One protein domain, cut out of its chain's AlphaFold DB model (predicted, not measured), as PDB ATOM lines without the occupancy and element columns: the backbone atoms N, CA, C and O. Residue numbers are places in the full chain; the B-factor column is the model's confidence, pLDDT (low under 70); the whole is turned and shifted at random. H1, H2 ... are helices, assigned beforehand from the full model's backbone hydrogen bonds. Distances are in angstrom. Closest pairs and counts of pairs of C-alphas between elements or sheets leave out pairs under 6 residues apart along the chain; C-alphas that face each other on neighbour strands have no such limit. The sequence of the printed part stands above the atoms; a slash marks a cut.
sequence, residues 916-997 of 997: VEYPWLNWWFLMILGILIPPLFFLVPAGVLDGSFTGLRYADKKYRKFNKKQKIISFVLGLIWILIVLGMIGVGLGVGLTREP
ATOM      1  N   VAL A 916      28.548 -15.245 -30.081       64.00
ATOM      2  CA  VAL A 916      27.812 -16.099 -29.148       64.00
ATOM      3  C   VAL A 916      28.316 -15.782 -27.746       64.00
ATOM      4  O   VAL A 916      29.321 -16.326 -27.284       64.00
ATOM      5  N   GLU A 917      27.636 -14.860 -27.073       73.62
ATOM      6  CA  GLU A 917      27.916 -14.555 -25.679       73.62
ATOM      7  C   GLU A 917      27.782 -15.823 -24.829       73.62
ATOM      8  O   GLU A 917      26.959 -16.702 -25.103       73.62
ATOM      9  N   TYR A 918      28.591 -15.938 -23.777       75.06
ATOM     10  CA  TYR A 918      28.395 -17.019 -22.818       75.06
ATOM     11  C   TYR A 918      26.998 -16.906 -22.182       75.06
ATOM     12  O   TYR A 918      26.683 -15.854 -21.615       75.06
ATOM     13  N   PRO A 919      26.172 -17.976 -22.214       83.00
ATOM     14  CA  PRO A 919      24.879 -17.978 -21.543       83.00
ATOM     15  C   PRO A 919      25.029 -17.593 -20.072       83.00
ATOM     16  O   PRO A 919      25.970 -18.035 -19.406       83.00
ATOM     17  N   TRP A 920      24.087 -16.805 -19.550       82.25
ATOM     18  CA  TRP A 920      24.130 -16.338 -18.160       82.25
ATOM     19  C   TRP A 920      24.226 -17.484 -17.148       82.25
ATOM     20  O   TRP A 920      24.888 -17.314 -16.130       82.25
ATOM     21  N   LEU A 921      23.666 -18.659 -17.460       83.62
ATOM     22  CA  LEU A 921      23.804 -19.884 -16.668       83.62
ATOM     23  C   LEU A 921      25.259 -20.386 -16.592       83.62
ATOM     24  O   LEU A 921      25.744 -20.704 -15.509       83.62
ATOM     25  N   ASN A 922      25.989 -20.397 -17.713       81.19
ATOM     26  CA  ASN A 922      27.396 -20.819 -17.747       81.19
ATOM     27  C   ASN A 922      28.298 -19.807 -17.029       81.19
ATOM     28  O   ASN A 922      29.253 -20.197 -16.357       81.19
ATOM     29  N   TRP A 923      27.989 -18.512 -17.142       85.81
ATOM     30  CA  TRP A 923      28.656 -17.479 -16.350       85.81
ATOM     31  C   TRP A 923      28.362 -17.648 -14.850       85.81
ATOM     32  O   TRP A 923      29.298 -17.649 -14.058       85.81
ATOM     33  N   TRP A 924      27.105 -17.891 -14.457       88.00
ATOM     34  CA  TRP A 924      26.719 -18.169 -13.066       88.00
ATOM     35  C   TRP A 924      27.429 -19.401 -12.499       88.00
ATOM     36  O   TRP A 924      27.965 -19.337 -11.395       88.00
ATOM     37  N   PHE A 925      27.506 -20.495 -13.261       86.19
ATOM     38  CA  PHE A 925      28.261 -21.686 -12.872       86.19
ATOM     39  C   PHE A 925      29.746 -21.368 -12.643       86.19
ATOM     40  O   PHE A 925      30.319 -21.801 -11.647       86.19
ATOM     41  N   LEU A 926      30.362 -20.552 -13.506       82.25
ATOM     42  CA  LEU A 926      31.743 -20.092 -13.321       82.25
ATOM     43  C   LEU A 926      31.909 -19.126 -12.137       82.25
ATOM     44  O   LEU A 926      32.976 -19.121 -11.528       82.25
ATOM     45  N   MET A 927      30.886 -18.348 -11.764       85.06
ATOM     46  CA  MET A 927      30.911 -17.537 -10.539       85.06
ATOM     47  C   MET A 927      30.798 -18.412  -9.284       85.06
ATOM     48  O   MET A 927      31.568 -18.217  -8.349       85.06
ATOM     49  N   ILE A 928      29.912 -19.416  -9.278       85.31
ATOM     50  CA  ILE A 928      29.790 -20.401  -8.187       85.31
ATOM     51  C   ILE A 928      31.101 -21.188  -8.035       85.31
ATOM     52  O   ILE A 928      31.639 -21.291  -6.934       85.31
ATOM     53  N   LEU A 929      31.670 -21.673  -9.143       84.94
ATOM     54  CA  LEU A 929      32.979 -22.328  -9.154       84.94
ATOM     55  C   LEU A 929      34.105 -21.365  -8.739       84.94
ATOM     56  O   LEU A 929      35.078 -21.796  -8.129       84.94
ATOM     57  N   GLY A 930      33.960 -20.063  -8.999       81.31
ATOM     58  CA  GLY A 930      34.866 -19.015  -8.530       81.31
ATOM     59  C   GLY A 930      34.890 -18.847  -7.011       81.31
ATOM     60  O   GLY A 930      35.948 -18.567  -6.458       81.31
ATOM     61  N   ILE A 931      33.780 -19.107  -6.308       82.56
ATOM     62  CA  ILE A 931      33.760 -19.128  -4.832       82.56
ATOM     63  C   ILE A 931      34.669 -20.252  -4.295       82.56
ATOM     64  O   ILE A 931      35.302 -20.083  -3.253       82.56
ATOM     65  N   LEU A 932      34.769 -21.373  -5.023       80.38
ATOM     66  CA  LEU A 932      35.656 -22.500  -4.709       80.38
ATOM     67  C   LEU A 932      37.097 -22.292  -5.221       80.38
ATOM     68  O   LEU A 932      38.046 -22.746  -4.584       80.38
ATOM     69  N   ILE A 933      37.267 -21.618  -6.364       84.06
ATOM     70  CA  ILE A 933      38.552 -21.368  -7.038       84.06
ATOM     71  C   ILE A 933      38.693 -19.851  -7.299       84.06
ATOM     72  O   ILE A 933      38.437 -19.379  -8.412       84.06
ATOM     73  N   PRO A 934      39.138 -19.068  -6.296       71.19
ATOM     74  CA  PRO A 934      39.094 -17.600  -6.323       71.19
ATOM     75  C   PRO A 934      39.784 -16.903  -7.510       71.19
ATOM     76  O   PRO A 934      39.277 -15.871  -7.956       71.19
ATOM     77  N   PRO A 935      40.882 -17.435  -8.096       77.44
ATOM     78  CA  PRO A 935      41.468 -16.866  -9.311       77.44
ATOM     79  C   PRO A 935      40.503 -16.749 -10.503       77.44
ATOM     80  O   PRO A 935      40.720 -15.898 -11.365       77.44
ATOM     81  N   LEU A 936      39.425 -17.547 -10.569       75.94
ATOM     82  CA  LEU A 936      38.462 -17.495 -11.679       75.94
ATOM     83  C   LEU A 936      37.789 -16.120 -11.821       75.94
ATOM     84  O   LEU A 936      37.610 -15.656 -12.948       75.94
ATOM     85  N   PHE A 937      37.507 -15.422 -10.711       78.62
ATOM     86  CA  PHE A 937      36.934 -14.068 -10.739       78.62
ATOM     87  C   PHE A 937      37.832 -13.035 -11.436       78.62
ATOM     88  O   PHE A 937      37.336 -12.016 -11.909       78.62
ATOM     89  N   PHE A 938      39.138 -13.303 -11.534       76.88
ATOM     90  CA  PHE A 938      40.107 -12.448 -12.222       76.88
ATOM     91  C   PHE A 938      40.459 -12.975 -13.622       76.88
ATOM     92  O   PHE A 938      40.705 -12.181 -14.526       76.88
ATOM     93  N   LEU A 939      40.386 -14.292 -13.851       76.81
ATOM     94  CA  LEU A 939      40.601 -14.917 -15.165       76.81
ATOM     95  C   LEU A 939      39.490 -14.601 -16.188       76.81
ATOM     96  O   LEU A 939      39.782 -14.486 -17.381       76.81
ATOM     97  N   VAL A 940      38.239 -14.418 -15.740       78.38
ATOM     98  CA  VAL A 940      37.114 -13.976 -16.594       78.38
ATOM     99  C   VAL A 940      37.317 -12.547 -17.140       78.38
ATOM    100  O   VAL A 940      37.330 -12.389 -18.366       78.38
ATOM    101  N   PRO A 941      37.523 -11.494 -16.318       73.75
ATOM    102  CA  PRO A 941      37.750 -10.138 -16.823       73.75
ATOM    103  C   PRO A 941      39.109  -9.979 -17.519       73.75
ATOM    104  O   PRO A 941      39.198  -9.197 -18.463       73.75
ATOM    105  N   ALA A 942      40.136 -10.755 -17.143       72.62
ATOM    106  CA  ALA A 942      41.412 -10.796 -17.864       72.62
ATOM    107  C   ALA A 942      41.318 -11.429 -19.270       72.62
ATOM    108  O   ALA A 942      42.291 -11.398 -20.018       72.62
ATOM    109  N   GLY A 943      40.175 -12.022 -19.641       68.75
ATOM    110  CA  GLY A 943      39.960 -12.596 -20.971       68.75
ATOM    111  C   GLY A 943      40.710 -13.905 -21.236       68.75
ATOM    112  O   GLY A 943      40.685 -14.388 -22.361       68.75
ATOM    113  N   VAL A 944      41.322 -14.522 -20.218       74.56
ATOM    114  CA  VAL A 944      41.983 -15.838 -20.343       74.56
ATOM    115  C   VAL A 944      40.959 -16.942 -20.650       74.56
ATOM    116  O   VAL A 944      41.293 -17.947 -21.271       74.56
ATOM    117  N   LEU A 945      39.700 -16.729 -20.248       68.62
ATOM    118  CA  LEU A 945      38.558 -17.611 -20.510       68.62
ATOM    119  C   LEU A 945      37.682 -17.164 -21.704       68.62
ATOM    120  O   LEU A 945      36.747 -17.879 -22.066       68.62
ATOM    121  N   ASP A 946      37.976 -16.025 -22.347       68.31
ATOM    122  CA  ASP A 946      37.434 -15.751 -23.688       68.31
ATOM    123  C   ASP A 946      38.111 -16.711 -24.679       68.31
ATOM    124  O   ASP A 946      39.333 -16.876 -24.656       68.31
ATOM    125  N   GLY A 947      37.354 -17.255 -25.641       61.44
ATOM    126  CA  GLY A 947      37.880 -18.158 -26.678       61.44
ATOM    127  C   GLY A 947      38.915 -17.540 -27.637       61.44
ATOM    128  O   GLY A 947      39.275 -18.155 -28.634       61.44
ATOM    129  N   SER A 948      39.375 -16.315 -27.369       55.16
ATOM    130  CA  SER A 948      40.437 -15.616 -28.097       55.16
ATOM    131  C   SER A 948      41.838 -15.845 -27.514       55.16
ATOM    132  O   SER A 948      42.811 -15.615 -28.227       55.16
ATOM    133  N   PHE A 949      41.971 -16.290 -26.255       52.62
ATOM    134  CA  PHE A 949      43.289 -16.547 -25.646       52.62
ATOM    135  C   PHE A 949      43.850 -17.930 -26.021       52.62
ATOM    136  O   PHE A 949      45.056 -18.107 -26.194       52.62
ATOM    137  N   THR A 950      42.975 -18.916 -26.227       53.12
ATOM    138  CA  THR A 950      43.337 -20.221 -26.791       53.12
ATOM    139  C   THR A 950      43.608 -20.091 -28.290       53.12
ATOM    140  O   THR A 950      42.683 -20.153 -29.094       53.12
ATOM    141  N   GLY A 951      44.879 -19.953 -28.683       51.19
ATOM    142  CA  GLY A 951      45.334 -19.770 -30.076       51.19
ATOM    143  C   GLY A 951      45.084 -20.933 -31.058       51.19
ATOM    144  O   GLY A 951      45.738 -21.011 -32.097       51.19
ATOM    145  N   LEU A 952      44.152 -21.836 -30.747       49.06
ATOM    146  CA  LEU A 952      43.704 -22.945 -31.587       49.06
ATOM    147  C   LEU A 952      42.870 -22.419 -32.768       49.06
ATOM    148  O   LEU A 952      41.644 -22.480 -32.756       49.06
ATOM    149  N   ARG A 953      43.544 -21.951 -33.826       49.25
ATOM    150  CA  ARG A 953      42.940 -21.512 -35.106       49.25
ATOM    151  C   ARG A 953      42.323 -22.654 -35.946       49.25
ATOM    152  O   ARG A 953      42.312 -22.581 -37.168       49.25
ATOM    153  N   TYR A 954      41.828 -23.707 -35.300       47.94
ATOM    154  CA  TYR A 954      41.239 -24.898 -35.921       47.94
ATOM    155  C   TYR A 954      39.872 -25.215 -35.310       47.94
ATOM    156  O   TYR A 954      39.624 -26.298 -34.782       47.94
ATOM    157  N   ALA A 955      38.977 -24.235 -35.381       42.78
ATOM    158  CA  ALA A 955      37.556 -24.436 -35.172       42.78
ATOM    159  C   ALA A 955      36.771 -23.356 -35.923       42.78
ATOM    160  O   ALA A 955      36.874 -22.178 -35.590       42.78
ATOM    161  N   ASP A 956      35.935 -23.770 -36.875       46.81
ATOM    162  CA  ASP A 956      34.855 -22.935 -37.408       46.81
ATOM    163  C   ASP A 956      33.698 -22.914 -36.391       46.81
ATOM    164  O   ASP A 956      32.647 -23.534 -36.548       46.81
ATOM    165  N   LYS A 957      33.984 -22.339 -35.217       55.81
ATOM    166  CA  LYS A 957      33.084 -22.292 -34.062       55.81
ATOM    167  C   LYS A 957      33.017 -20.862 -33.563       55.81
ATOM    168  O   LYS A 957      34.026 -20.297 -33.149       55.81
ATOM    169  N   LYS A 958      31.799 -20.318 -33.572       57.00
ATOM    170  CA  LYS A 958      31.445 -18.968 -33.117       57.00
ATOM    171  C   LYS A 958      32.150 -18.654 -31.787       57.00
ATOM    172  O   LYS A 958      31.939 -19.350 -30.789       57.00
ATOM    173  N   TYR A 959      33.046 -17.663 -31.792       60.84
ATOM    174  CA  TYR A 959      33.996 -17.434 -30.697       60.84
ATOM    175  C   TYR A 959      33.281 -16.955 -29.432       60.84
ATOM    176  O   TYR A 959      32.986 -15.766 -29.296       60.84
ATOM    177  N   ARG A 960      33.054 -17.867 -28.478       67.69
ATOM    178  CA  ARG A 960      32.397 -17.521 -27.215       67.69
ATOM    179  C   ARG A 960      33.242 -16.557 -26.385       67.69
ATOM    180  O   ARG A 960      34.405 -16.831 -26.072       67.69
ATOM    181  N   LYS A 961      32.628 -15.431 -26.027       74.50
ATOM    182  CA  LYS A 961      33.211 -14.340 -25.234       74.50
ATOM    183  C   LYS A 961      32.249 -13.966 -24.112       74.50
ATOM    184  O   LYS A 961      31.034 -14.075 -24.272       74.50
ATOM    185  N   PHE A 962      32.778 -13.532 -22.974       76.12
ATOM    186  CA  PHE A 962      31.939 -13.011 -21.893       76.12
ATOM    187  C   PHE A 962      31.523 -11.568 -22.192       76.12
ATOM    188  O   PHE A 962      32.358 -10.740 -22.575       76.12
ATOM    189  N   ASN A 963      30.240 -11.262 -21.983       84.12
ATOM    190  CA  ASN A 963      29.676  -9.922 -22.168       84.12
ATOM    191  C   ASN A 963      30.465  -8.894 -21.328       84.12
ATOM    192  O   ASN A 963      30.905  -9.192 -20.212       84.12
ATOM    193  N   LYS A 964      30.605  -7.652 -21.814       81.62
ATOM    194  CA  LYS A 964      31.212  -6.536 -21.055       81.62
ATOM    195  C   LYS A 964      30.615  -6.427 -19.636       81.62
ATOM    196  O   LYS A 964      31.359  -6.282 -18.670       81.62
ATOM    197  N   LYS A 965      29.292  -6.602 -19.497       86.81
ATOM    198  CA  LYS A 965      28.561  -6.654 -18.216       86.81
ATOM    199  C   LYS A 965      28.993  -7.841 -17.347       86.81
ATOM    200  O   LYS A 965      29.345  -7.640 -16.192       86.81
ATOM    201  N   GLN A 966      29.030  -9.056 -17.903       84.75
ATOM    202  CA  GLN A 966      29.468 -10.275 -17.201       84.75
ATOM    203  C   GLN A 966      30.897 -10.141 -16.648       84.75
ATOM    204  O   GLN A 966      31.150 -10.509 -15.500       84.75
ATOM    205  N   LYS A 967      31.819  -9.554 -17.427       84.62
ATOM    206  CA  LYS A 967      33.200  -9.278 -16.992       84.62
ATOM    207  C   LYS A 967      33.243  -8.282 -15.830       84.62
ATOM    208  O   LYS A 967      33.867  -8.577 -14.812       84.62
ATOM    209  N   ILE A 968      32.527  -7.160 -15.935       88.62
ATOM    210  CA  ILE A 968      32.426  -6.154 -14.861       88.62
ATOM    211  C   ILE A 968      31.856  -6.773 -13.574       88.62
ATOM    212  O   ILE A 968      32.446  -6.608 -12.510       88.62
ATOM    213  N   ILE A 969      30.761  -7.534 -13.663       88.19
ATOM    214  CA  ILE A 969      30.132  -8.161 -12.489       88.19
ATOM    215  C   ILE A 969      31.073  -9.202 -11.859       88.19
ATOM    216  O   ILE A 969      31.222  -9.218 -10.640       88.19
ATOM    217  N   SER A 970      31.779 -10.014 -12.661       86.31
ATOM    218  CA  SER A 970      32.766 -10.974 -12.136       86.31
ATOM    219  C   SER A 970      33.945 -10.306 -11.418       86.31
ATOM    220  O   SER A 970      34.393 -10.805 -10.388       86.31
ATOM    221  N   PHE A 971      34.393  -9.138 -11.892       86.94
ATOM    222  CA  PHE A 971      35.439  -8.353 -11.235       86.94
ATOM    223  C   PHE A 971      34.961  -7.751  -9.903       86.94
ATOM    224  O   PHE A 971      35.682  -7.804  -8.907       86.94
ATOM    225  N   VAL A 972      33.726  -7.237  -9.850       90.56
ATOM    226  CA  VAL A 972      33.114  -6.731  -8.608       90.56
ATOM    227  C   VAL A 972      32.925  -7.859  -7.586       90.56
ATOM    228  O   VAL A 972      33.268  -7.677  -6.419       90.56
ATOM    229  N   LEU A 973      32.469  -9.042  -8.015       87.75
ATOM    230  CA  LEU A 973      32.396 -10.237  -7.164       87.75
ATOM    231  C   LEU A 973      33.780 -10.649  -6.635       87.75
ATOM    232  O   LEU A 973      33.914 -10.911  -5.442       87.75
ATOM    233  N   GLY A 974      34.817 -10.625  -7.479       88.81
ATOM    234  CA  GLY A 974      36.200 -10.888  -7.069       88.81
ATOM    235  C   GLY A 974      36.727  -9.902  -6.023       88.81
ATOM    236  O   GLY A 974      37.357 -10.318  -5.052       88.81
ATOM    237  N   LEU A 975      36.432  -8.605  -6.169       90.25
ATOM    238  CA  LEU A 975      36.782  -7.587  -5.170       90.25
ATOM    239  C   LEU A 975      36.042  -7.800  -3.842       90.25
ATOM    240  O   LEU A 975      36.671  -7.750  -2.787       90.25
ATOM    241  N   ILE A 976      34.735  -8.080  -3.880       92.12
ATOM    242  CA  ILE A 976      33.940  -8.380  -2.676       92.12
ATOM    243  C   ILE A 976      34.480  -9.634  -1.975       92.12
ATOM    244  O   ILE A 976      34.650  -9.629  -0.756       92.12
ATOM    245  N   TRP A 977      34.821 -10.683  -2.727       89.75
ATOM    246  CA  TRP A 977      35.401 -11.910  -2.179       89.75
ATOM    247  C   TRP A 977      36.766 -11.660  -1.515       89.75
ATOM    248  O   TRP A 977      36.998 -12.120  -0.397       89.75
ATOM    249  N   ILE A 978      37.642 -10.861  -2.139       89.44
ATOM    250  CA  ILE A 978      38.919 -10.447  -1.531       89.44
ATOM    251  C   ILE A 978      38.687  -9.657  -0.234       89.44
ATOM    252  O   ILE A 978      39.361  -9.923   0.759       89.44
ATOM    253  N   LEU A 979      37.718  -8.736  -0.200       90.88
ATOM    254  CA  LEU A 979      37.378  -7.986   1.017       90.88
ATOM    255  C   LEU A 979      36.859  -8.898   2.140       90.88
ATOM    256  O   LEU A 979      37.231  -8.697   3.295       90.88
ATOM    257  N   ILE A 980      36.073  -9.932   1.819       91.00
ATOM    258  CA  ILE A 980      35.636 -10.947   2.793       91.00
ATOM    259  C   ILE A 980      36.840 -11.714   3.357       91.00
ATOM    260  O   ILE A 980      36.915 -11.917   4.568       91.00
ATOM    261  N   VAL A 981      37.811 -12.095   2.522       89.75
ATOM    262  CA  VAL A 981      39.020 -12.799   2.984       89.75
ATOM    263  C   VAL A 981      39.934 -11.905   3.818       89.75
ATOM    264  O   VAL A 981      40.395 -12.347   4.869       89.75
ATOM    265  N   LEU A 982      40.144 -10.639   3.438       90.06
ATOM    266  CA  LEU A 982      40.849  -9.678   4.298       90.06
ATOM    267  C   LEU A 982      40.105  -9.469   5.625       90.06
ATOM    268  O   LEU A 982      40.747  -9.384   6.667       90.06
ATOM    269  N   GLY A 983      38.768  -9.458   5.609       93.44
ATOM    270  CA  GLY A 983      37.938  -9.430   6.813       93.44
ATOM    271  C   GLY A 983      38.152 -10.654   7.709       93.44
ATOM    272  O   GLY A 983      38.395 -10.500   8.901       93.44
ATOM    273  N   MET A 984      38.140 -11.868   7.149       91.19
ATOM    274  CA  MET A 984      38.396 -13.101   7.907       91.19
ATOM    275  C   MET A 984      39.828 -13.176   8.453       91.19
ATOM    276  O   MET A 984      40.017 -13.621   9.583       91.19
ATOM    277  N   ILE A 985      40.826 -12.702   7.701       91.12
ATOM    278  CA  ILE A 985      42.215 -12.589   8.176       91.12
ATOM    279  C   ILE A 985      42.309 -11.548   9.300       91.12
ATOM    280  O   ILE A 985      42.911 -11.826  10.333       91.12
ATOM    281  N   GLY A 986      41.672 -10.383   9.147       90.31
ATOM    282  CA  GLY A 986      41.637  -9.329  10.164       90.31
ATOM    283  C   GLY A 986      40.953  -9.769  11.461       90.31
ATOM    284  O   GLY A 986      41.480  -9.518  12.541       90.31
ATOM    285  N   VAL A 987      39.834 -10.494  11.371       91.25
ATOM    286  CA  VAL A 987      39.162 -11.103  12.533       91.25
ATOM    287  C   VAL A 987      40.021 -12.212  13.146       91.25
ATOM    288  O   VAL A 987      40.152 -12.265  14.366       91.25
ATOM    289  N   GLY A 988      40.657 -13.062  12.334       87.25
ATOM    290  CA  GLY A 988      41.562 -14.109  12.816       87.25
ATOM    291  C   GLY A 988      42.766 -13.551  13.581       87.25
ATOM    292  O   GLY A 988      43.086 -14.041  14.662       87.25
ATOM    293  N   LEU A 989      43.387 -12.485  13.068       86.00
ATOM    294  CA  LEU A 989      44.475 -11.774  13.741       86.00
ATOM    295  C   LEU A 989      43.982 -11.014  14.980       86.00
ATOM    296  O   LEU A 989      44.628 -11.085  16.018       86.00
ATOM    297  N   GLY A 990      42.825 -10.349  14.918       84.56
ATOM    298  CA  GLY A 990      42.246  -9.635  16.061       84.56
ATOM    299  C   GLY A 990      41.883 -10.556  17.231       84.56
ATOM    300  O   GLY A 990      42.178 -10.235  18.380       84.56
ATOM    301  N   VAL A 991      41.311 -11.732  16.952       82.81
ATOM    302  CA  VAL A 991      40.996 -12.764  17.961       82.81
ATOM    303  C   VAL A 991      42.253 -13.516  18.432       82.81
ATOM    304  O   VAL A 991      42.276 -14.024  19.550       82.81
ATOM    305  N   GLY A 992      43.309 -13.570  17.613       77.88
ATOM    306  CA  GLY A 992      44.621 -14.087  18.016       77.88
ATOM    307  C   GLY A 992      45.352 -13.147  18.980       77.88
ATOM    308  O   GLY A 992      45.738 -13.561  20.068       77.88
ATOM    309  N   LEU A 993      45.477 -11.868  18.616       76.62
ATOM    310  CA  LEU A 993      46.177 -10.840  19.398       76.62
ATOM    311  C   LEU A 993      45.464 -10.474  20.711       76.62
ATOM    312  O   LEU A 993      46.096  -9.973  21.631       76.62
ATOM    313  N   THR A 994      44.161 -10.745  20.831       74.38
ATOM    314  CA  THR A 994      43.401 -10.592  22.090       74.38
ATOM    315  C   THR A 994      43.414 -11.853  22.967       74.38
ATOM    316  O   THR A 994      42.610 -11.973  23.893       74.38
ATOM    317  N   ARG A 995      44.313 -12.808  22.684       62.31
ATOM    318  CA  ARG A 995      44.472 -14.072  23.424       62.31
ATOM    319  C   ARG A 995      45.886 -14.346  23.950       62.31
ATOM    320  O   ARG A 995      46.108 -15.429  24.489       62.31
ATOM    321  N   GLU A 996      46.804 -13.389  23.852       56.00
ATOM    322  CA  GLU A 996      48.053 -13.416  24.623       56.00
ATOM    323  C   GLU A 996      47.804 -12.772  26.009       56.00
ATOM    324  O   GLU A 996      47.274 -11.657  26.048       56.00
ATOM    325  N   PRO A 997      48.086 -13.476  27.127       59.56
ATOM    326  CA  PRO A 997      47.908 -12.974  28.496       59.56
ATOM    327  C   PRO A 997      49.142 -12.242  29.055       59.56
ATOM    328  O   PRO A 997      50.277 -12.616  28.684       59.56
TER     329      PRO A 997
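What this domain is: This is residues 916 to 997 of the 997 residues of an uncharacterized protein of Candida tropicalis (strain ATCC MYA-3404 / T1) (UniProt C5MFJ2). One long helix, H3, makes most of the length; the shorter helix H1 runs beside its first part the same way, and the small H2 packs on residues 970 to 974 of H3. Residues 979 to 997, of which 979 to 993 belong to H3, stick out as a long arm, and at the other end residues 949 to 956 of the long loop stick out. The printed part has 82 residues, with three named helices in the order H1, H2, H3 and no named strand, and its class is all helix. It is only just extended, close to loose, with a radius of gyration of the C-alphas of 17.7 A, and it spans 68 by 22 by 17 A.

How they stand to each other: Begin with the longest helix, H3, residues 964 to 993. H2, residues 936 to 939, touches H3, and there you will find the closest C-alphas, those of Phe 937 and Gly 974, 4.9 A apart; H3 touches H2 with residues 970 to 974 alone. H1, residues 920 to 932, and H3 only just touch, with 3 pairs of C-alphas within 8 A; look at Met 927 and Ser 970, whose C-alphas are the closest at 7.0 A. H3 touches H1 with residues 966 to 977 alone. H1 and H3 run the same way at a shallow tilt of 19 degrees. H1 and H2 touch only at the corner by their link, with residues 926 to 930 of H1 alone, and the closest C-alphas are those of Gly 930 and Leu 936, 5.0 A apart. In the backbone of H3 every O i to N i+4 pair is within hydrogen-bond range, in H1 8 of 9 are, and H2 is too short for such a pair.

Where its parts are: Find C-alpha 964 of H3 at (31.212, -6.536, -21.055); from there the helix runs 43.3 A to C-alpha 993 at (46.177, -10.840, 19.398). H1 begins at C-alpha 920, at (24.130, -16.338, -18.160), and runs 18.8 A to C-alpha 932. H2 runs 4.8 A from C-alpha 936 to C-alpha 939.

The domain as a whole: The C-alphas farthest apart are those of Asp 956 and Pro 997, 67.9 A, and Pro 997 is the chain's last residue. Without the stretches that stand free, the body has 55 residues and spans 34 by 19 by 17 A. The printed part has no cut. The link from H1 to H2 is tight, and that from H2 to H3 is long, with 24 residues, 940 to 963. The mean pLDDT of the printed part is 76.8; look for values under 70 at residues 916 and 943, 945 to 960 and 995 to 997.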